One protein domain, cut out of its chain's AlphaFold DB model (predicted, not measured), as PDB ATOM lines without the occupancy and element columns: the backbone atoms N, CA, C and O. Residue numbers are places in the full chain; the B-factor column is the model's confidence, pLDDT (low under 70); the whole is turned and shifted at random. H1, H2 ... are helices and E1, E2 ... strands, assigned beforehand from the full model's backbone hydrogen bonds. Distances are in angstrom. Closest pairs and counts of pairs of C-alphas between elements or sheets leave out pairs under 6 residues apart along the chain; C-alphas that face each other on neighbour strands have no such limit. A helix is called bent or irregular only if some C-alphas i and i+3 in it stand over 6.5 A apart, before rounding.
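This is residues 295 to 353 of the 414 residues of an uncharacterized protein of Streblomastix strix (UniProt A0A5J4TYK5). A long bent helix, H2, runs along one side as a base, with the short helix H1 over its first arm and a small two-stranded hairpin, E1 and E2, beside H1. The assembly is loosely joined, with few contacts between its parts, and the second arm of H2 reaches away from H1. The printed part has 59 residues, with two named strands and then two named helices, in the order E1, E2, H1, H2; the sheet, E1 - E2, is antiparallel and the class is mostly helix. It is only just compact, close to loose, with a radius of gyration of the C-alphas of 12.1 A, and it spans 34 by 29 by 17 A.

E1, residues 296 to 298, and E2, residues 304 to 306, form an antiparallel hairpin, their directions at 133 degrees. N 297 and O 305 are within hydrogen-bond range at 2.7 A, as are N 305 and O 297 at 2.7 A. The closest C-alphas of E2 and H1, residues 313 to 323, are those of Trp 305 and Met 319, 7.8 A apart. H2, residues 330 to 353, was assigned as one helix by its hydrogen bonds but is bent, with C-alphas 339 and 342 7.5 A apart; its arms, H2a and H2b, stand at a steep tilt of 63 degrees. H1 and H2a, residues 330 to 339, are close but not clearly touching: their closest C-alphas, of His 314 and Phe 336, are 7.3 A apart. They run opposite ways at a steep tilt of 47 degrees. H2b, residues 342 to 353, is apart from H1, E1 and E2. Every O i to N i+4 pair is within hydrogen-bond range in H1, H2a and H2b.

E1 begins at C-alpha 296, (-23.952, -12.947, 30.629), and is 6.6 A long; E2 is 7.0 A long. H1 is 15.4 A long from C-alpha 313, (-7.432, -9.004, 29.309). H2a measures 14.1 A and H2b 16.6 A, ending at C-alpha 353, (-25.850, -28.284, 18.374).

The C-alphas farthest apart, of Gln 326 and Tyr 353, are 34.3 A apart. The printed part has no cut; the link E1 to E2 is tight, and those from E2 to H1 and H1 to H2 are short. Mean pLDDT of the printed part is 72.1, and 24 residues are under 70, among them 303 to 314 and 344 to 353.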
ATOM      1  N   PRO A 295     -25.145 -12.675  25.969       65.44
ATOM      2  CA  PRO A 295     -25.672 -13.165  27.233       65.44
ATOM      3  C   PRO A 295     -24.552 -13.294  28.267       65.44
ATOM      4  O   PRO A 295     -23.499 -13.881  28.002       65.44
ATOM      5  N   MET A 296     -24.808 -12.762  29.461       71.94
ATOM      6  CA  MET A 296     -23.952 -12.947  30.629       71.94
ATOM      7  C   MET A 296     -24.481 -14.121  31.454       71.94
ATOM      8  O   MET A 296     -25.603 -14.078  31.954       71.94
ATOM      9  N   GLY A 297     -23.683 -15.177  31.575       72.25
ATOM     10  CA  GLY A 297     -23.865 -16.206  32.591       72.25
ATOM     11  C   GLY A 297     -23.332 -15.711  33.930       72.25
ATOM     12  O   GLY A 297     -22.504 -14.809  33.966       72.25
ATOM     13  N   LYS A 298     -23.805 -16.284  35.031       73.19
ATOM     14  CA  LYS A 298     -23.142 -16.146  36.331       73.19
ATOM     15  C   LYS A 298     -22.274 -17.376  36.541       73.19
ATOM     16  O   LYS A 298     -22.733 -18.473  36.229       73.19
ATOM     17  N   ASP A 299     -21.052 -17.195  37.020       71.69
ATOM     18  CA  ASP A 299     -20.311 -18.309  37.604       71.69
ATOM     19  C   ASP A 299     -20.848 -18.638  39.008       71.69
ATOM     20  O   ASP A 299     -21.709 -17.938  39.555       71.69
ATOM     21  N   ASP A 300     -20.330 -19.721  39.581       75.38
ATOM     22  CA  ASP A 300     -20.710 -20.232  40.903       75.38
ATOM     23  C   ASP A 300     -20.358 -19.242  42.038       75.38
ATOM     24  O   ASP A 300     -20.865 -19.348  43.154       75.38
ATOM     25  N   GLU A 301     -19.520 -18.248  41.737       78.00
ATOM     26  CA  GLU A 301     -19.053 -17.193  42.639       78.00
ATOM     27  C   GLU A 301     -19.881 -15.899  42.495       78.00
ATOM     28  O   GLU A 301     -19.686 -14.938  43.241       78.00
ATOM     29  N   GLY A 302     -20.850 -15.873  41.571       74.12
ATOM     30  CA  GLY A 302     -21.744 -14.743  41.328       74.12
ATOM     31  C   GLY A 302     -21.179 -13.665  40.396       74.12
ATOM     32  O   GLY A 302     -21.842 -12.644  40.187       74.12
ATOM     33  N   HIS A 303     -20.005 -13.875  39.800       68.31
ATOM     34  CA  HIS A 303     -19.466 -13.000  38.769       68.31
ATOM     35  C   HIS A 303     -20.177 -13.251  37.439       68.31
ATOM     36  O   HIS A 303     -20.370 -14.381  36.989       68.31
ATOM     37  N   TYR A 304     -20.571 -12.167  36.780       62.69
ATOM     38  CA  TYR A 304     -21.169 -12.228  35.454       62.69
ATOM     39  C   TYR A 304     -20.074 -12.459  34.418       62.69
ATOM     40  O   TYR A 304     -19.238 -11.584  34.283       62.69
ATOM     41  N   TRP A 305     -20.095 -13.562  33.672       65.94
ATOM     42  CA  TRP A 305     -19.192 -13.858  32.559       65.94
ATOM     43  C   TRP A 305     -19.955 -13.943  31.240       65.94
ATOM     44  O   TRP A 305     -21.066 -14.472  31.203       65.94
ATOM     45  N   PRO A 306     -19.371 -13.517  30.109       64.38
ATOM     46  CA  PRO A 306     -19.887 -13.946  28.824       64.38
ATOM     47  C   PRO A 306     -19.711 -15.468  28.788       64.38
ATOM     48  O   PRO A 306     -18.606 -15.963  29.003       64.38
ATOM     49  N   VAL A 307     -20.792 -16.208  28.525       65.50
ATOM     50  CA  VAL A 307     -20.871 -17.685  28.657       65.50
ATOM     51  C   VAL A 307     -19.773 -18.436  27.869       65.50
ATOM     52  O   VAL A 307     -19.574 -19.635  28.036       65.50
ATOM     53  N   PHE A 308     -19.027 -17.736  27.012       60.59
ATOM     54  CA  PHE A 308     -18.212 -18.314  25.958       60.59
ATOM     55  C   PHE A 308     -16.731 -17.907  25.956       60.59
ATOM     56  O   PHE A 308     -15.994 -18.441  25.128       60.59
ATOM     57  N   VAL A 309     -16.258 -17.002  26.831       55.97
ATOM     58  CA  VAL A 309     -14.858 -16.522  26.770       55.97
ATOM     59  C   VAL A 309     -14.217 -16.400  28.153       55.97
ATOM     60  O   VAL A 309     -14.562 -15.523  28.939       55.97
ATOM     61  N   THR A 310     -13.216 -17.240  28.423       55.53
ATOM     62  CA  THR A 310     -12.395 -17.182  29.642       55.53
ATOM     63  C   THR A 310     -10.963 -16.760  29.309       55.53
ATOM     64  O   THR A 310     -10.281 -17.452  28.553       55.53
ATOM     65  N   GLY A 311     -10.482 -15.671  29.921       60.72
ATOM     66  CA  GLY A 311      -9.042 -15.449  30.132       60.72
ATOM     67  C   GLY A 311      -8.344 -14.318  29.364       60.72
ATOM     68  O   GLY A 311      -7.144 -14.147  29.562       60.72
ATOM     69  N   VAL A 312      -9.036 -13.521  28.544       68.06
ATOM     70  CA  VAL A 312      -8.407 -12.415  27.788       68.06
ATOM     71  C   VAL A 312      -8.547 -11.081  28.532       68.06
ATOM     72  O   VAL A 312      -9.616 -10.769  29.057       68.06
ATOM     73  N   GLN A 313      -7.474 -10.284  28.584       68.81
ATOM     74  CA  GLN A 313      -7.432  -9.004  29.309       68.81
ATOM     75  C   GLN A 313      -8.489  -8.006  28.803       68.81
ATOM     76  O   GLN A 313      -9.192  -7.413  29.617       68.81
ATOM     77  N   HIS A 314      -8.702  -7.916  27.486       66.50
ATOM     78  CA  HIS A 314      -9.743  -7.063  26.898       66.50
ATOM     79  C   HIS A 314     -11.162  -7.442  27.339       66.50
ATOM     80  O   HIS A 314     -12.005  -6.567  27.507       66.50
ATOM     81  N   VAL A 315     -11.423  -8.727  27.607       70.44
ATOM     82  CA  VAL A 315     -12.710  -9.188  28.152       70.44
ATOM     83  C   VAL A 315     -12.867  -8.750  29.610       70.44
ATOM     84  O   VAL A 315     -13.965  -8.401  30.025       70.44
ATOM     85  N   LYS A 316     -11.784  -8.706  30.393       74.44
ATOM     86  CA  LYS A 316     -11.829  -8.199  31.776       74.44
ATOM     87  C   LYS A 316     -12.084  -6.694  31.823       74.44
ATOM     88  O   LYS A 316     -12.916  -6.246  32.609       74.44
ATOM     89  N   ASP A 317     -11.408  -5.934  30.967       75.56
ATOM     90  CA  ASP A 317     -11.598  -4.483  30.877       75.56
ATOM     91  C   ASP A 317     -13.017  -4.157  30.370       75.56
ATOM     92  O   ASP A 317     -13.703  -3.309  30.943       75.56
ATOM     93  N   TRP A 318     -13.517  -4.937  29.403       76.62
ATOM     94  CA  TRP A 318     -14.912  -4.930  28.950       76.62
ATOM     95  C   TRP A 318     -15.916  -5.182  30.086       76.62
ATOM     96  O   TRP A 318     -16.877  -4.427  30.246       76.62
ATOM     97  N   MET A 319     -15.691  -6.216  30.905       73.50
ATOM     98  CA  MET A 319     -16.560  -6.553  32.042       73.50
ATOM     99  C   MET A 319     -16.630  -5.415  33.046       73.50
ATOM    100  O   MET A 319     -17.707  -5.078  33.536       73.50
ATOM    101  N   LYS A 320     -15.479  -4.806  33.331       80.19
ATOM    102  CA  LYS A 320     -15.375  -3.692  34.264       80.19
ATOM    103  C   LYS A 320     -16.142  -2.475  33.751       80.19
ATOM    104  O   LYS A 320     -16.912  -1.897  34.513       80.19
ATOM    105  N   ALA A 321     -16.013  -2.141  32.465       78.94
ATOM    106  CA  ALA A 321     -16.772  -1.054  31.849       78.94
ATOM    107  C   ALA A 321     -18.289  -1.318  31.895       78.94
ATOM    108  O   ALA A 321     -19.056  -0.456  32.325       78.94
ATOM    109  N   LYS A 322     -18.728  -2.539  31.554       74.75
ATOM    110  CA  LYS A 322     -20.153  -2.916  31.560       74.75
ATOM    111  C   LYS A 322     -20.751  -2.927  32.973       74.75
ATOM    112  O   LYS A 322     -21.861  -2.432  33.159       74.75
ATOM    113  N   GLN A 323     -20.019  -3.425  33.974       76.81
ATOM    114  CA  GLN A 323     -20.434  -3.386  35.386       76.81
ATOM    115  C   GLN A 323     -20.510  -1.961  35.944       76.81
ATOM    116  O   GLN A 323     -21.336  -1.683  36.807       76.81
ATOM    117  N   GLN A 324     -19.673  -1.053  35.442       83.31
ATOM    118  CA  GLN A 324     -19.669   0.359  35.832       83.31
ATOM    119  C   GLN A 324     -20.655   1.212  35.019       83.31
ATOM    120  O   GLN A 324     -20.651   2.434  35.156       83.31
ATOM    121  N   CYS A 325     -21.482   0.591  34.167       76.12
ATOM    122  CA  CYS A 325     -22.370   1.273  33.223       76.12
ATOM    123  C   CYS A 325     -21.641   2.310  32.345       76.12
ATOM    124  O   CYS A 325     -22.241   3.292  31.910       76.12
ATOM    125  N   GLN A 326     -20.347   2.107  32.084       82.12
ATOM    126  CA  GLN A 326     -19.592   2.940  31.160       82.12
ATOM    127  C   GLN A 326     -19.864   2.490  29.731       82.12
ATOM    128  O   GLN A 326     -19.763   1.306  29.406       82.12
ATOM    129  N   THR A 327     -20.198   3.453  28.871       80.62
ATOM    130  CA  THR A 327     -20.331   3.218  27.435       80.62
ATOM    131  C   THR A 327     -18.940   2.939  26.860       80.62
ATOM    132  O   THR A 327     -18.093   3.834  26.901       80.62
ATOM    133  N   PRO A 328     -18.680   1.729  26.338       78.94
ATOM    134  CA  PRO A 328     -17.387   1.394  25.760       78.94
ATOM    135  C   PRO A 328     -17.144   2.221  24.500       78.94
ATOM    136  O   PRO A 328     -18.081   2.551  23.761       78.94
ATOM    137  N   SER A 329     -15.881   2.558  24.253       85.88
ATOM    138  CA  SER A 329     -15.515   3.302  23.050       85.88
ATOM    139  C   SER A 329     -15.705   2.435  21.798       85.88
ATOM    140  O   SER A 329     -15.689   1.202  21.842       85.88
ATOM    141  N   MET A 330     -15.888   3.062  20.635       81.69
ATOM    142  CA  MET A 330     -16.083   2.302  19.394       81.69
ATOM    143  C   MET A 330     -14.879   1.472  18.972       81.69
ATOM    144  O   MET A 330     -15.045   0.438  18.315       81.69
ATOM    145  N   ASP A 331     -13.686   1.918  19.343       84.50
ATOM    146  CA  ASP A 331     -12.454   1.191  19.079       84.50
ATOM    147  C   ASP A 331     -12.390  -0.072  19.942       84.50
ATOM    148  O   ASP A 331     -12.054  -1.136  19.425       84.50
ATOM    149  N   GLU A 332     -12.838  -0.008  21.200       81.69
ATOM    150  CA  GLU A 332     -12.978  -1.181  22.074       81.69
ATOM    151  C   GLU A 332     -14.016  -2.171  21.543       81.69
ATOM    152  O   GLU A 332     -13.740  -3.369  21.455       81.69
ATOM    153  N   VAL A 333     -15.193  -1.689  21.121       78.75
ATOM    154  CA  VAL A 333     -16.234  -2.543  20.521       78.75
ATOM    155  C   VAL A 333     -15.711  -3.199  19.241       78.75
ATOM    156  O   VAL A 333     -15.948  -4.380  18.990       78.75
ATOM    157  N   THR A 334     -14.974  -2.453  18.417       82.00
ATOM    158  CA  THR A 334     -14.409  -2.974  17.168       82.00
ATOM    159  C   THR A 334     -13.296  -3.986  17.426       82.00
ATOM    160  O   THR A 334     -13.299  -5.036  16.784       82.00
ATOM    161  N   ALA A 335     -12.393  -3.722  18.372       81.38
ATOM    162  CA  ALA A 335     -11.338  -4.647  18.777       81.38
ATOM    163  C   ALA A 335     -11.926  -5.952  19.331       81.38
ATOM    164  O   ALA A 335     -11.550  -7.030  18.873       81.38
ATOM    165  N   PHE A 336     -12.933  -5.850  20.206       82.94
ATOM    166  CA  PHE A 336     -13.663  -6.997  20.742       82.94
ATOM    167  C   PHE A 336     -14.251  -7.869  19.628       82.94
ATOM    168  O   PHE A 336     -14.061  -9.085  19.617       82.94
ATOM    169  N   TRP A 337     -14.934  -7.258  18.654       80.75
ATOM    170  CA  TRP A 337     -15.484  -8.005  17.527       80.75
ATOM    171  C   TRP A 337     -14.383  -8.631  16.669       80.75
ATOM    172  O   TRP A 337     -14.513  -9.790  16.302       80.75
ATOM    173  N   ILE A 338     -13.297  -7.928  16.354       81.00
ATOM    174  CA  ILE A 338     -12.208  -8.494  15.538       81.00
ATOM    175  C   ILE A 338     -11.589  -9.723  16.215       81.00
ATOM    176  O   ILE A 338     -11.356 -10.732  15.548       81.00
ATOM    177  N   GLU A 339     -11.356  -9.649  17.522       77.88
ATOM    178  CA  GLU A 339     -10.702 -10.713  18.282       77.88
ATOM    179  C   GLU A 339     -11.635 -11.908  18.525       77.88
ATOM    180  O   GLU A 339     -11.232 -13.058  18.349       77.88
ATOM    181  N   HIS A 340     -12.906 -11.654  18.849       77.62
ATOM    182  CA  HIS A 340     -13.829 -12.691  19.316       77.62
ATOM    183  C   HIS A 340     -14.906 -13.108  18.312       77.62
ATOM    184  O   HIS A 340     -15.685 -14.009  18.620       77.62
ATOM    185  N   ILE A 341     -14.966 -12.544  17.098       80.56
ATOM    186  CA  ILE A 341     -15.983 -12.938  16.103       80.56
ATOM    187  C   ILE A 341     -15.933 -14.432  15.784       80.56
ATOM    188  O   ILE A 341     -16.975 -15.048  15.572       80.56
ATOM    189  N   PHE A 342     -14.743 -15.035  15.756       69.12
ATOM    190  CA  PHE A 342     -14.602 -16.462  15.483       69.12
ATOM    191  C   PHE A 342     -15.097 -17.313  16.656       69.12
ATOM    192  O   PHE A 342     -15.872 -18.246  16.447       69.12
ATOM    193  N   ASP A 343     -14.702 -16.961  17.879       73.12
ATOM    194  CA  ASP A 343     -15.091 -17.694  19.083       73.12
ATOM    195  C   ASP A 343     -16.593 -17.559  19.360       73.12
ATOM    196  O   ASP A 343     -17.245 -18.555  19.662       73.12
ATOM    197  N   LEU A 344     -17.174 -16.372  19.146       69.94
ATOM    198  CA  LEU A 344     -18.618 -16.137  19.236       69.94
ATOM    199  C   LEU A 344     -19.395 -16.960  18.203       69.94
ATOM    200  O   LEU A 344     -20.402 -17.575  18.545       69.94
ATOM    201  N   ARG A 345     -18.911 -17.033  16.956       69.69
ATOM    202  CA  ARG A 345     -19.515 -17.891  15.919       69.69
ATOM    203  C   ARG A 345     -19.440 -19.365  16.303       69.69
ATOM    204  O   ARG A 345     -20.433 -20.075  16.201       69.69
ATOM    205  N   ALA A 346     -18.278 -19.826  16.762       67.50
ATOM    206  CA  ALA A 346     -18.090 -21.210  17.176       67.50
ATOM    207  C   ALA A 346     -18.957 -21.566  18.392       67.50
ATOM    208  O   ALA A 346     -19.488 -22.671  18.462       67.50
ATOM    209  N   ALA A 347     -19.111 -20.640  19.333       64.88
ATOM    210  CA  ALA A 347     -19.951 -20.798  20.508       64.88
ATOM    211  C   ALA A 347     -21.443 -20.857  20.163       64.88
ATOM    212  O   ALA A 347     -22.146 -21.717  20.684       64.88
ATOM    213  N   PHE A 348     -21.914 -19.997  19.257       60.59
ATOM    214  CA  PHE A 348     -23.311 -19.999  18.822       60.59
ATOM    215  C   PHE A 348     -23.674 -21.311  18.120       60.59
ATOM    216  O   PHE A 348     -24.674 -21.936  18.453       60.59
ATOM    217  N   VAL A 349     -22.789 -21.784  17.235       60.69
ATOM    218  CA  VAL A 349     -22.938 -23.085  16.572       60.69
ATOM    219  C   VAL A 349     -22.941 -24.228  17.590       60.69
ATOM    220  O   VAL A 349     -23.764 -25.126  17.481       60.69
ATOM    221  N   ARG A 350     -22.065 -24.206  18.605       67.12
ATOM    222  CA  ARG A 350     -22.091 -25.224  19.672       67.12
ATOM    223  C   ARG A 350     -23.394 -25.195  20.460       67.12
ATOM    224  O   ARG A 350     -23.936 -26.253  20.719       67.12
ATOM    225  N   LYS A 351     -23.905 -24.008  20.797       65.44
ATOM    226  CA  LYS A 351     -25.164 -23.866  21.532       65.44
ATOM    227  C   LYS A 351     -26.353 -24.436  20.753       65.44
ATOM    228  O   LYS A 351     -27.177 -25.094  21.366       65.44
ATOM    229  N   GLU A 352     -26.431 -24.197  19.443       54.16
ATOM    230  CA  GLU A 352     -27.473 -24.790  18.585       54.16
ATOM    231  C   GLU A 352     -27.329 -26.317  18.473       54.16
ATOM    232  O   GLU A 352     -28.323 -27.028  18.473       54.16
ATOM    233  N   TYR A 353     -26.098 -26.836  18.419       49.22
ATOM    234  CA  TYR A 353     -25.850 -28.284  18.374       49.22
ATOM    235  C   TYR A 353     -26.095 -28.993  19.708       49.22
ATOM    236  O   TYR A 353     -26.508 -30.144  19.710       49.22
TER     237      TYR A 353